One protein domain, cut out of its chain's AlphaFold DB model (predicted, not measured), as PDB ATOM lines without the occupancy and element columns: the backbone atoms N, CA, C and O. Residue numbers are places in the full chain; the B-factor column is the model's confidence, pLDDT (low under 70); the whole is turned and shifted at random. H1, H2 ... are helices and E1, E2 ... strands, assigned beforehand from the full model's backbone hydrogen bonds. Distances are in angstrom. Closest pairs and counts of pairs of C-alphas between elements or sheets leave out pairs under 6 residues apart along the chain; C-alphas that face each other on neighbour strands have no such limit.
ATOM      1  N   ARG A  11      16.372  44.721 -14.546       75.00
ATOM      2  CA  ARG A  11      17.247  45.669 -13.845       75.00
ATOM      3  C   ARG A  11      17.150  45.544 -12.323       75.00
ATOM      4  O   ARG A  11      18.181  45.431 -11.672       75.00
ATOM      5  N   ASP A  12      15.940  45.504 -11.777       81.94
ATOM      6  CA  ASP A  12      15.697  45.444 -10.332       81.94
ATOM      7  C   ASP A  12      16.169  44.107  -9.754       81.94
ATOM      8  O   ASP A  12      16.730  44.058  -8.664       81.94
ATOM      9  N   ARG A  13      16.026  43.011 -10.514       81.56
ATOM     10  CA  ARG A  13      16.580  41.701 -10.119       81.56
ATOM     11  C   ARG A  13      18.094  41.751  -9.969       81.56
ATOM     12  O   ARG A  13      18.634  41.177  -9.027       81.56
ATOM     13  N   VAL A  14      18.764  42.398 -10.921       82.06
ATOM     14  CA  VAL A  14      20.221  42.545 -10.909       82.06
ATOM     15  C   VAL A  14      20.644  43.440  -9.751       82.06
ATOM     16  O   VAL A  14      21.531  43.050  -9.000       82.06
ATOM     17  N   ASP A  15      19.987  44.582  -9.555       83.75
ATOM     18  CA  ASP A  15      20.322  45.504  -8.467       83.75
ATOM     19  C   ASP A  15      20.154  44.851  -7.089       83.75
ATOM     20  O   ASP A  15      21.093  44.849  -6.294       83.75
ATOM     21  N   VAL A  16      19.018  44.188  -6.836       87.56
ATOM     22  CA  VAL A  16      18.766  43.462  -5.578       87.56
ATOM     23  C   VAL A  16      19.813  42.378  -5.350       87.56
ATOM     24  O   VAL A  16      20.350  42.258  -4.249       87.56
ATOM     25  N   TYR A  17      20.140  41.592  -6.378       86.50
ATOM     26  CA  TYR A  17      21.147  40.542  -6.251       86.50
ATOM     27  C   TYR A  17      22.520  41.117  -5.887       86.50
ATOM     28  O   TYR A  17      23.162  40.629  -4.953       86.50
ATOM     29  N   ILE A  18      22.971  42.158  -6.592       86.25
ATOM     30  CA  ILE A  18      24.300  42.728  -6.372       86.25
ATOM     31  C   ILE A  18      24.372  43.417  -5.006       86.25
ATOM     32  O   ILE A  18      25.289  43.134  -4.239       86.25
ATOM     33  N   THR A  19      23.401  44.268  -4.672       88.44
ATOM     34  CA  THR A  19      23.366  45.000  -3.394       88.44
ATOM     35  C   THR A  19      23.318  44.053  -2.196       88.44
ATOM     36  O   THR A  19      24.079  44.239  -1.244       88.44
ATOM     37  N   THR A  20      22.508  42.992  -2.268       90.31
ATOM     38  CA  THR A  20      22.432  41.963  -1.218       90.31
ATOM     39  C   THR A  20      23.761  41.223  -1.083       90.31
ATOM     40  O   THR A  20      24.267  41.061   0.025       90.31
ATOM     41  N   THR A  21      24.364  40.819  -2.206       89.38
ATOM     42  CA  THR A  21      25.644  40.093  -2.206       89.38
ATOM     43  C   THR A  21      26.775  40.948  -1.637       89.38
ATOM     44  O   THR A  21      27.562  40.464  -0.827       89.38
ATOM     45  N   LEU A  22      26.859  42.223  -2.034       88.69
ATOM     46  CA  LEU A  22      27.874  43.150  -1.533       88.69
ATOM     47  C   LEU A  22      27.700  43.422  -0.041       88.69
ATOM     48  O   LEU A  22      28.682  43.374   0.692       88.69
ATOM     49  N   SER A  23      26.468  43.674   0.408       89.44
ATOM     50  CA  SER A  23      26.187  43.971   1.816       89.44
ATOM     51  C   SER A  23      26.543  42.787   2.713       89.44
ATOM     52  O   SER A  23      27.287  42.965   3.673       89.44
ATOM     53  N   ALA A  24      26.115  41.576   2.342       88.44
ATOM     54  CA  ALA A  24      26.453  40.354   3.073       88.44
ATOM     55  C   ALA A  24      27.970  40.109   3.108       88.44
ATOM     56  O   ALA A  24      28.536  39.798   4.153       88.44
ATOM     57  N   ALA A  25      28.660  40.315   1.981       88.06
ATOM     58  CA  ALA A  25      30.107  40.155   1.931       88.06
ATOM     59  C   ALA A  25      30.849  41.194   2.793       88.06
ATOM     60  O   ALA A  25      31.838  40.842   3.427       88.06
ATOM     61  N   ILE A  26      30.398  42.453   2.847       87.12
ATOM     62  CA  ILE A  26      30.992  43.493   3.709       87.12
ATOM     63  C   ILE A  26      30.770  43.172   5.187       87.12
ATOM     64  O   ILE A  26      31.690  43.332   5.989       87.12
ATOM     65  N   GLU A  27      29.570  42.723   5.546       88.62
ATOM     66  CA  GLU A  27      29.237  42.323   6.912       88.62
ATOM     67  C   GLU A  27      30.138  41.174   7.378       88.62
ATOM     68  O   GLU A  27      30.768  41.268   8.431       88.62
ATOM     69  N   GLU A  28      30.305  40.146   6.545       87.25
ATOM     70  CA  GLU A  28      31.230  39.052   6.835       87.25
ATOM     71  C   GLU A  28      32.687  39.529   6.900       87.25
ATOM     72  O   GLU A  28      33.391  39.170   7.835       87.25
ATOM     73  N   LEU A  29      33.153  40.385   5.985       84.19
ATOM     74  CA  LEU A  29      34.516  40.944   6.050       84.19
ATOM     75  C   LEU A  29      34.771  41.800   7.297       84.19
ATOM     76  O   LEU A  29      35.923  41.975   7.689       84.19
ATOM     77  N   SER A  30      33.717  42.359   7.889       82.62
ATOM     78  CA  SER A  30      33.795  43.138   9.128       82.62
ATOM     79  C   SER A  30      33.869  42.241  10.368       82.62
ATOM     80  O   SER A  30      34.234  42.711  11.446       82.62
ATOM     81  N   SER A  31      33.551  40.952  10.221       86.00
ATOM     82  CA  SER A  31      33.731  39.938  11.253       86.00
ATOM     83  C   SER A  31      35.174  39.410  11.239       86.00
ATOM     84  O   SER A  31      35.701  39.106  10.167       86.00
ATOM     85  N   PRO A  32      35.825  39.239  12.405       76.38
ATOM     86  CA  PRO A  32      37.206  38.753  12.481       76.38
ATOM     87  C   PRO A  32      37.400  37.345  11.891       76.38
ATOM     88  O   PRO A  32      38.497  37.032  11.435       76.38
ATOM     89  N   ASP A  33      36.341  36.530  11.848       81.00
ATOM     90  CA  ASP A  33      36.358  35.153  11.330       81.00
ATOM     91  C   ASP A  33      35.528  34.971  10.045       81.00
ATOM     92  O   ASP A  33      35.272  33.840   9.616       81.00
ATOM     93  N   GLY A  34      35.067  36.064   9.433       81.25
ATOM     94  CA  GLY A  34      34.178  35.990   8.278       81.25
ATOM     95  C   GLY A  34      34.847  35.421   7.028       81.25
ATOM     96  O   GLY A  34      36.036  35.625   6.768       81.25
ATOM     97  N   ARG A  35      34.062  34.682   6.238       85.50
ATOM     98  CA  ARG A  35      34.521  33.991   5.026       85.50
ATOM     99  C   ARG A  35      33.543  34.238   3.881       85.50
ATOM    100  O   ARG A  35      32.866  33.304   3.434       85.50
ATOM    101  N   PRO A  36      33.494  35.483   3.378       88.69
ATOM    102  CA  PRO A  36      32.514  35.859   2.379       88.69
ATOM    103  C   PRO A  36      32.712  35.030   1.119       88.69
ATOM    104  O   PRO A  36      33.832  34.757   0.669       88.69
ATOM    105  N   THR A  37      31.585  34.637   0.541       89.00
ATOM    106  CA  THR A  37      31.545  33.781  -0.635       89.00
ATOM    107  C   THR A  37      30.660  34.406  -1.698       89.00
ATOM    108  O   THR A  37      29.498  34.717  -1.454       89.00
ATOM    109  N   ILE A  38      31.195  34.554  -2.908       88.06
ATOM    110  CA  ILE A  38      30.447  35.043  -4.065       88.06
ATOM    111  C   ILE A  38      30.220  33.879  -5.022       88.06
ATOM    112  O   ILE A  38      31.168  33.268  -5.520       88.06
ATOM    113  N   ALA A  39      28.954  33.586  -5.299       87.81
ATOM    114  CA  ALA A  39      28.549  32.559  -6.248       87.81
ATOM    115  C   ALA A  39      28.267  33.184  -7.619       87.81
ATOM    116  O   ALA A  39      27.427  34.069  -7.732       87.81
ATOM    117  N   MET A  40      28.923  32.704  -8.674       82.81
ATOM    118  CA  MET A  40      28.697  33.162 -10.046       82.81
ATOM    119  C   MET A  40      28.337  32.008 -10.967       82.81
ATOM    120  O   MET A  40      29.033  30.993 -11.016       82.81
ATOM    121  N   SER A  41      27.283  32.185 -11.761       82.19
ATOM    122  CA  SER A  41      26.959  31.236 -12.823       82.19
ATOM    123  C   SER A  41      27.927  31.404 -13.990       82.19
ATOM    124  O   SER A  41      28.100  32.505 -14.523       82.19
ATOM    125  N   ARG A  42      28.584  30.316 -14.396       76.38
ATOM    126  CA  ARG A  42      29.416  30.322 -15.596       76.38
ATOM    127  C   ARG A  42      28.549  30.135 -16.824       76.38
ATOM    128  O   ARG A  42      27.661  29.287 -16.869       76.38
ATOM    129  N   ARG A  43      28.890  30.886 -17.870       73.06
ATOM    130  CA  ARG A  43      28.320  30.658 -19.191       73.06
ATOM    131  C   ARG A  43      28.632  29.217 -19.633       73.06
ATOM    132  O   ARG A  43      29.806  28.836 -19.577       73.06
ATOM    133  N   PRO A  44      27.628  28.457 -20.101       74.31
ATOM    134  CA  PRO A  44      27.848  27.123 -20.638       74.31
ATOM    135  C   PRO A  44      28.858  27.156 -21.797       74.31
ATOM    136  O   PRO A  44      28.883  28.130 -22.567       74.31
ATOM    137  N   PRO A  45      29.721  26.135 -21.933       75.56
ATOM    138  CA  PRO A  45      30.654  26.056 -23.050       75.56
ATOM    139  C   PRO A  45      29.883  25.978 -24.372       75.56
ATOM    140  O   PRO A  45      28.803  25.403 -24.437       75.56
ATOM    141  N   ARG A  46      30.440  26.527 -25.460       72.44
ATOM    142  CA  ARG A  46      29.755  26.544 -26.771       72.44
ATOM    143  C   ARG A  46      29.374  25.150 -27.273       72.44
ATOM    144  O   ARG A  46      28.386  25.016 -27.977       72.44
ATOM    145  N   THR A  47      30.138  24.134 -26.880       77.56
ATOM    146  CA  THR A  47      29.893  22.717 -27.184       77.56
ATOM    147  C   THR A  47      28.644  22.153 -26.505       77.56
ATOM    148  O   THR A  47      28.140  21.128 -26.939       77.56
ATOM    149  N   SER A  48      28.145  22.812 -25.455       76.88
ATOM    150  CA  SER A  48      26.909  22.453 -24.745       76.88
ATOM    151  C   SER A  48      25.671  23.181 -25.281       76.88
ATOM    152  O   SER A  48      24.564  22.963 -24.789       76.88
ATOM    153  N   CYS A  49      25.848  24.057 -26.279       80.25
ATOM    154  CA  CYS A  49      24.753  24.768 -26.920       80.25
ATOM    155  C   CYS A  49      24.257  24.008 -28.152       80.25
ATOM    156  O   CYS A  49      25.054  23.563 -28.975       80.25
ATOM    157  N   TYR A  50      22.941  23.918 -28.312       83.50
ATOM    158  CA  TYR A  50      22.276  23.307 -29.457       83.50
ATOM    159  C   TYR A  50      21.161  24.220 -29.970       83.50
ATOM    160  O   TYR A  50      20.614  25.041 -29.234       83.50
ATOM    161  N   ILE A  51      20.838  24.107 -31.254       87.62
ATOM    162  CA  ILE A  51      19.707  24.829 -31.836       87.62
ATOM    163  C   ILE A  51      18.454  24.016 -31.539       87.62
ATOM    164  O   ILE A  51      18.374  22.845 -31.907       87.62
ATOM    165  N   ASP A  52      17.495  24.625 -30.853       85.25
ATOM    166  CA  ASP A  52      16.189  24.024 -30.633       85.25
ATOM    167  C   ASP A  52      15.464  23.882 -31.982       85.25
ATOM    168  O   ASP A  52      15.172  24.901 -32.615       85.25
ATOM    169  N   PRO A  53      15.151  22.655 -32.436       86.06
ATOM    170  CA  PRO A  53      14.528  22.443 -33.738       86.06
ATOM    171  C   PRO A  53      13.110  23.026 -33.828       86.06
ATOM    172  O   PRO A  53      12.647  23.297 -34.932       86.06
ATOM    173  N   ALA A  54      12.423  23.243 -32.701       89.50
ATOM    174  CA  ALA A  54      11.069  23.793 -32.689       89.50
ATOM    175  C   ALA A  54      11.046  25.327 -32.765       89.50
ATOM    176  O   ALA A  54      10.123  25.902 -33.335       89.50
ATOM    177  N   THR A  55      12.042  25.999 -32.178       88.38
ATOM    178  CA  THR A  55      12.049  27.470 -32.040       88.38
ATOM    179  C   THR A  55      13.162  28.159 -32.825       88.38
ATOM    180  O   THR A  55      13.159  29.381 -32.946       88.38
ATOM    181  N   GLY A  56      14.141  27.406 -33.334       85.00
ATOM    182  CA  GLY A  56      15.347  27.941 -33.967       85.00
ATOM    183  C   GLY A  56      16.282  28.677 -33.000       85.00
ATOM    184  O   GLY A  56      17.301  29.223 -33.422       85.00
ATOM    185  N   ALA A  57      15.962  28.710 -31.703       85.94
ATOM    186  CA  ALA A  57      16.755  29.403 -30.701       85.94
ATOM    187  C   ALA A  57      17.975  28.569 -30.289       85.94
ATOM    188  O   ALA A  57      17.887  27.356 -30.101       85.94
ATOM    189  N   LEU A  58      19.114  29.232 -30.082       82.75
ATOM    190  CA  LEU A  58      20.288  28.596 -29.491       82.75
ATOM    191  C   LEU A  58      20.044  28.393 -27.988       82.75
ATOM    192  O   LEU A  58      20.101  29.349 -27.212       82.75
ATOM    193  N   LYS A  59      19.779  27.154 -27.581       80.69
ATOM    194  CA  LYS A  59      19.642  26.746 -26.179       80.69
ATOM    195  C   LYS A  59      20.950  26.143 -25.681       80.69
ATOM    196  O   LYS A  59      21.746  25.635 -26.462       80.69
ATOM    197  N   ALA A  60      21.190  26.223 -24.380       76.50
ATOM    198  CA  ALA A  60      22.289  25.522 -23.728       76.50
ATOM    199  C   ALA A  60      21.727  24.362 -22.912       76.50
ATOM    200  O   ALA A  60      20.628  24.471 -22.373       76.50
ATOM    201  N   ASN A  61      22.476  23.266 -22.812       75.06
ATOM    202  CA  ASN A  61      22.133  22.191 -21.895       75.06
ATOM    203  C   ASN A  61      22.209  22.726 -20.453       75.06
ATOM    204  O   ASN A  61      23.284  23.092 -19.976       75.06
ATOM    205  N   GLU A  62      21.064  22.810 -19.771       63.62
ATOM    206  CA  GLU A  62      20.945  23.415 -18.437       63.62
ATOM    207  C   GLU A  62      21.815  22.705 -17.389       63.62
ATOM    208  O   GLU A  62      22.327  23.349 -16.468       63.62
ATOM    209  N   ALA A  63      22.077  21.409 -17.595       62.22
ATOM    210  CA  ALA A  63      22.963  20.602 -16.759       62.22
ATOM    211  C   ALA A  63      24.430  21.078 -16.770       62.22
ATOM    212  O   ALA A  63      25.201  20.699 -15.889       62.22
ATOM    213  N   ASP A  64      24.822  21.912 -17.738       59.41
ATOM    214  CA  ASP A  64      26.200  22.382 -17.910       59.41
ATOM    215  C   ASP A  64      26.430  23.815 -17.393       59.41
ATOM    216  O   ASP A  64      27.545  24.349 -17.472       59.41
ATOM    217  N   SER A  65      25.402  24.451 -16.814       63.38
ATOM    218  CA  SER A  65      25.575  25.720 -16.101       63.38
ATOM    219  C   SER A  65      26.222  25.469 -14.733       63.38
ATOM    220  O   SER A  65      25.593  25.086 -13.750       63.38
ATOM    221  N   ARG A  66      27.547  25.626 -14.668       72.88
ATOM    222  CA  ARG A  66      28.301  25.421 -13.425       72.88
ATOM    223  C   ARG A  66      28.344  26.714 -12.620       72.88
ATOM    224  O   ARG A  66      28.939  27.698 -13.062       72.88
ATOM    225  N   VAL A  67      27.764  26.701 -11.422       81.50
ATOM    226  CA  VAL A  67      27.971  27.767 -10.431       81.50
ATOM    227  C   VAL A  67      29.371  27.613  -9.842       81.50
ATOM    228  O   VAL A  67      29.752  26.537  -9.388       81.50
ATOM    229  N   THR A  68      30.161  28.679  -9.900       85.12
ATOM    230  CA  THR A  68      31.496  28.756  -9.297       85.12
ATOM    231  C   THR A  68      31.437  29.646  -8.072       85.12
ATOM    232  O   THR A  68      30.898  30.749  -8.141       85.12
ATOM    233  N   TYR A  69      32.004  29.169  -6.970       87.12
ATOM    234  CA  TYR A  69      32.097  29.906  -5.719       87.12
ATOM    235  C   TYR A  69      33.505  30.475  -5.586       87.12
ATOM    236  O   TYR A  69      34.482  29.758  -5.796       87.12
ATOM    237  N   TYR A  70      33.596  31.761  -5.271       87.19
ATOM    238  CA  TYR A  70      34.841  32.446  -4.951       87.19
ATOM    239  C   TYR A  70      34.788  32.837  -3.487       87.19
ATOM    240  O   TYR A  70      33.851  33.526  -3.082       87.19
ATOM    241  N   THR A  71      35.767  32.393  -2.710       88.12
ATOM    242  CA  THR A  71      35.810  32.631  -1.265       88.12
ATOM    243  C   THR A  71      36.978  33.539  -0.896       88.12
ATOM    244  O   THR A  71      38.004  33.554  -1.578       88.12
ATOM    245  N   TRP A  72      36.834  34.300   0.188       83.81
ATOM    246  CA  TRP A  72      37.935  35.035   0.814       83.81
ATOM    247  C   TRP A  72      38.192  34.490   2.228       83.81
ATOM    248  O   TRP A  72      37.226  34.263   2.955       83.81
ATOM    249  N   PRO A  73      39.456  34.262   2.645       81.00
ATOM    250  CA  PRO A  73      40.711  34.470   1.907       81.00
ATOM    251  C   PRO A  73      41.013  33.414   0.824       81.00
ATOM    252  O   PRO A  73      42.068  33.480   0.202       81.00
ATOM    253  N   GLY A  74      40.101  32.475   0.555       84.56
ATOM    254  CA  GLY A  74      40.280  31.466  -0.493       84.56
ATOM    255  C   GLY A  74      41.286  30.373  -0.132       84.56
ATOM    256  O   GLY A  74      41.920  30.401   0.925       84.56
ATOM    257  N   LYS A  75      41.431  29.379  -1.015       86.19
ATOM    258  CA  LYS A  75      42.463  28.335  -0.887       86.19
ATOM    259  C   LYS A  75      43.848  28.854  -1.271       86.19
ATOM    260  O   LYS A  75      44.852  28.394  -0.732       86.19
ATOM    261  N   ASP A  76      43.905  29.764  -2.237       86.94
ATOM    262  CA  ASP A  76      45.137  30.339  -2.759       86.94
ATOM    263  C   ASP A  76      45.012  31.861  -2.950       86.94
ATOM    264  O   ASP A  76      43.922  32.430  -3.039       86.94
ATOM    265  N   ALA A  77      46.161  32.539  -3.037       84.19
ATOM    266  CA  ALA A  77      46.209  33.984  -3.279       84.19
ATOM    267  C   ALA A  77      45.523  34.381  -4.603       84.19
ATOM    268  O   ALA A  77      45.081  35.518  -4.771       84.19
ATOM    269  N   TYR A  78      45.417  33.442  -5.545       84.88
ATOM    270  CA  TYR A  78      44.779  33.658  -6.835       84.88
ATOM    271  C   TYR A  78      43.246  33.701  -6.728       84.88
ATOM    272  O   TYR A  78      42.607  34.539  -7.363       84.88
ATOM    273  N   GLU A  79      42.642  32.845  -5.914       82.94
ATOM    274  CA  GLU A  79      41.222  32.825  -5.575       82.94
ATOM    275  C   GLU A  79      40.853  34.081  -4.788       82.94
ATOM    276  O   GLU A  79      39.890  34.758  -5.151       82.94
ATOM    277  N   ALA A  80      41.688  34.463  -3.818       84.94
ATOM    278  CA  ALA A  80      41.555  35.705  -3.062       84.94
ATOM    279  C   ALA A  80      41.558  36.940  -3.988       84.94
ATOM    280  O   ALA A  80      40.715  37.842  -3.889       84.94
ATOM    281  N   TRP A  81      42.487  36.969  -4.949       86.06
ATOM    282  CA  TRP A  81      42.564  38.026  -5.955       86.06
ATOM    283  C   TRP A  81      41.320  38.056  -6.851       86.06
ATOM    284  O   TRP A  81      40.741  39.125  -7.051       86.06
ATOM    285  N   LYS A  82      40.846  36.901  -7.341       86.69
ATOM    286  CA  LYS A  82      39.606  36.826  -8.138       86.69
ATOM    287  C   LYS A  82      38.401  37.329  -7.362       86.69
ATOM    288  O   LYS A  82      37.637  38.112  -7.920       86.69
ATOM    289  N   PHE A  83      38.245  36.908  -6.107       88.44
ATOM    290  CA  PHE A  83      37.182  37.390  -5.229       88.44
ATOM    291  C   PHE A  83      37.200  38.919  -5.163       88.44
ATOM    292  O   PHE A  83      36.182  39.562  -5.408       88.44
ATOM    293  N   THR A  84      38.376  39.509  -4.937       86.94
ATOM    294  CA  THR A  84      38.540  40.966  -4.844       86.94
ATOM    295  C   THR A  84      38.164  41.675  -6.148       86.94
ATOM    296  O   THR A  84      37.476  42.695  -6.122       86.94
ATOM    297  N   ILE A  85      38.595  41.152  -7.299       87.69
ATOM    298  CA  ILE A  85      38.246  41.714  -8.613       87.69
ATOM    299  C   ILE A  85      36.738  41.628  -8.861       87.69
ATOM    300  O   ILE A  85      36.126  42.608  -9.280       87.69
ATOM    301  N   ILE A  86      36.136  40.480  -8.566       88.25
ATOM    302  CA  ILE A  86      34.701  40.243  -8.712       88.25
ATOM    303  C   ILE A  86      33.898  41.201  -7.830       88.25
ATOM    304  O   ILE A  86      33.009  41.888  -8.331       88.25
ATOM    305  N   PHE A  87      34.236  41.281  -6.546       87.00
ATOM    306  CA  PHE A  87      33.590  42.166  -5.585       87.00
ATOM    307  C   PHE A  87      33.636  43.628  -6.054       87.00
ATOM    308  O   PHE A  87      32.632  44.336  -6.011       87.00
ATOM    309  N   ARG A  88      34.775  44.067  -6.601       86.25
ATOM    310  CA  ARG A  88      34.911  45.413  -7.172       86.25
ATOM    311  C   ARG A  88      34.021  45.625  -8.385       86.25
ATOM    312  O   ARG A  88      33.316  46.622  -8.426       86.25
ATOM    313  N   ILE A  89      34.026  44.705  -9.350       85.94
ATOM    314  CA  ILE A  89      33.172  44.803 -10.545       85.94
ATOM    315  C   ILE A  89      31.700  44.924 -10.142       85.94
ATOM    316  O   ILE A  89      30.987  45.760 -10.689       85.94
ATOM    317  N   LEU A  90      31.261  44.126  -9.166       86.31
ATOM    318  CA  LEU A  90      29.911  44.197  -8.615       86.31
ATOM    319  C   LEU A  90      29.611  45.591  -8.038       86.31
ATOM    320  O   LEU A  90      28.591  46.177  -8.393       86.31
ATOM    321  N   ALA A  91      30.522  46.163  -7.246       85.56
ATOM    322  CA  ALA A  91      30.367  47.516  -6.708       85.56
ATOM    323  C   ALA A  91      30.233  48.584  -7.812       85.56
ATOM    324  O   ALA A  91      29.333  49.420  -7.743       85.56
ATOM    325  N   VAL A  92      31.055  48.508  -8.868       83.12
ATOM    326  CA  VAL A  92      30.972  49.434 -10.015       83.12
ATOM    327  C   VAL A  92      29.625  49.328 -10.725       83.12
ATOM    328  O   VAL A  92      29.050  50.338 -11.128       83.12
ATOM    329  N   ILE A  93      29.117  48.107 -10.907       82.25
ATOM    330  CA  ILE A  93      27.831  47.890 -11.574       82.25
ATOM    331  C   ILE A  93      26.701  48.508 -10.749       82.25
ATOM    332  O   ILE A  93      25.863  49.200 -11.323       82.25
ATOM    333  N   THR A  94      26.683  48.310  -9.430       83.50
ATOM    334  CA  THR A  94      25.682  48.942  -8.556       83.50
ATOM    335  C   THR A  94      25.753  50.462  -8.631       83.50
ATOM    336  O   THR A  94      24.727  51.106  -8.840       83.50
ATOM    337  N   GLU A  95      26.947  51.048  -8.561       79.56
ATOM    338  CA  GLU A  95      27.116  52.499  -8.685       79.56
ATOM    339  C   GLU A  95      26.613  53.022 -10.042       79.56
ATOM    340  O   GLU A  95      25.891  54.019 -10.104       79.56
ATOM    341  N   ALA A  96      26.912  52.322 -11.137       77.19
ATOM    342  CA  ALA A  96      26.427  52.677 -12.468       77.19
ATOM    343  C   ALA A  96      24.899  52.563 -12.590       77.19
ATOM    344  O   ALA A  96      24.258  53.423 -13.195       77.19
ATOM    345  N   ILE A  97      24.295  51.533 -11.988       78.75
ATOM    346  CA  ILE A  97      22.836  51.377 -11.946       78.75
ATOM    347  C   ILE A  97      22.202  52.548 -11.189       78.75
ATOM    348  O   ILE A  97      21.202  53.087 -11.670       78.75
ATOM    349  N   HIS A  98      22.772  52.949 -10.051       76.56
ATOM    350  CA  HIS A  98      22.241  54.007  -9.181       76.56
ATOM    351  C   HIS A  98      22.411  55.399  -9.798       76.56
ATOM    352  O   HIS A  98      21.506  56.224  -9.719       76.56
ATOM    353  N   THR A  99      23.527  55.638 -10.487       76.06
ATOM    354  CA  THR A  99      23.804  56.895 -11.207       76.06
ATOM    355  C   THR A  99      23.122  56.984 -12.576       76.06
ATOM    356  O   THR A  99      23.174  58.027 -13.225       76.06
ATOM    357  N   GLY A 100      22.463  55.911 -13.032       66.12
ATOM    358  CA  GLY A 100      21.819  55.855 -14.347       66.12
ATOM    359  C   GLY A 100      22.811  55.826 -15.515       66.12
ATOM    360  O   GLY A 100      22.452  56.181 -16.640       66.12
ATOM    361  N   LEU A 101      24.059  55.418 -15.268       65.00
ATOM    362  CA  LEU A 101      25.121  55.400 -16.264       65.00
ATOM    363  C   LEU A 101      24.977  54.182 -17.187       65.00
ATOM    364  O   LEU A 101      24.998  53.031 -16.749       65.00
ATOM    365  N   VAL A 102      24.874  54.417 -18.496       58.25
ATOM    366  CA  VAL A 102      24.825  53.337 -19.492       58.25
ATOM    367  C   VAL A 102      26.247  52.923 -19.863       58.25
ATOM    368  O   VAL A 102      26.956  53.636 -20.572       58.25
ATOM    369  N   ILE A 103      26.666  51.745 -19.402       56.06
ATOM    370  CA  ILE A 103      27.977  51.177 -19.730       56.06
ATOM    371  C   ILE A 103      27.889  50.427 -21.068       56.06
ATOM    372  O   ILE A 103      27.267  49.370 -21.166       56.06
ATOM    373  N   SER A 104      28.541  50.949 -22.110       48.19
ATOM    374  CA  SER A 104      28.687  50.265 -23.405       48.19
ATOM    375  C   SER A 104      29.970  49.424 -23.459       48.19
ATOM    376  O   SER A 104      30.987  49.779 -22.863       48.19
TER     377      SER A 104
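AT A GLANCE: This is residues 11 to 104 of the 145 residues of an uncharacterized protein of Aspergillus tanneri (UniProt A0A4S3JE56). Two long helices, H1 and H2, cross at a steep angle, and a thin two-stranded arm runs past them and reaches far beyond. Near the helices the arm is the pair E1 and E4, with residues 79 to 87 of H2 packed on it; its far end is the small hairpin of E2 and E3, apart from both helices. The printed part has 94 residues, with two named helices and four named strands in the order H1, E1, E2, E3, E4, H2; the two sheets, E1 - E4 and E2 - E3, are antiparallel, and the class is mixed, helices and strands. The whole is loose, with a radius of gyration of the C-alphas of 16.7 A, and only just flat, spanning 54 by 36 by 19 A.

IN THESE COORDINATES: Find C-alpha 11 at (17.247, 45.669, -13.845); from there H1 runs through residues 11 to 30, 28.4 A from first to last C-alpha. Next look for E1, residues 37 to 41, 13.3 A long, which begins at C-alpha 37 at (31.545, 33.781, -0.635). E2, residues 49 to 51, spans 7.0 A, and E3, residues 58 to 60, spans 6.8 A. E4, residues 67 to 71, is 13.0 A long. H2, residues 77 to 99, is the longest helix at 33.0 A and ends at C-alpha 99 at (23.804, 56.895, -11.207).

HOW THE PARTS SIT: Start with H1: its residues 15 to 22 alone touch residues 87 to 97 of H2, and the closest C-alphas are those of Ile 18 and Leu 90, 6.2 A apart. The two helices run opposite ways at a steep tilt of 47 degrees. In both H1 and H2, every O i to N i+4 pair is within hydrogen-bond range. The closest C-alphas of H1 and E1 are those of Ala 25 and Thr 37, 7.0 A apart, while H1 and E4 are apart. E1 and E4 are antiparallel at 157 degrees; look at N 40 and O 68, 2.8 A apart, and N 38 and O 70, 2.9 A apart. Farther along, E2 and E3 form an antiparallel hairpin at 143 degrees, with N 50 and O 59 at 2.8 A. At H2, the closest C-alphas to E4 are those of Phe 83 and Tyr 70, 5.5 A apart.

THE WHOLE: The two C-alphas farthest apart are those of Pro 32 and Ala 54, at 54.3 A. The printed part has no cut. The link from E4 to H2 is tight, the other four are short, and no link is long. Read residues 62 to 65 and 100 to 104 with care, for their pLDDT is under 70; the mean of the printed part is 81.4 in this predicted model.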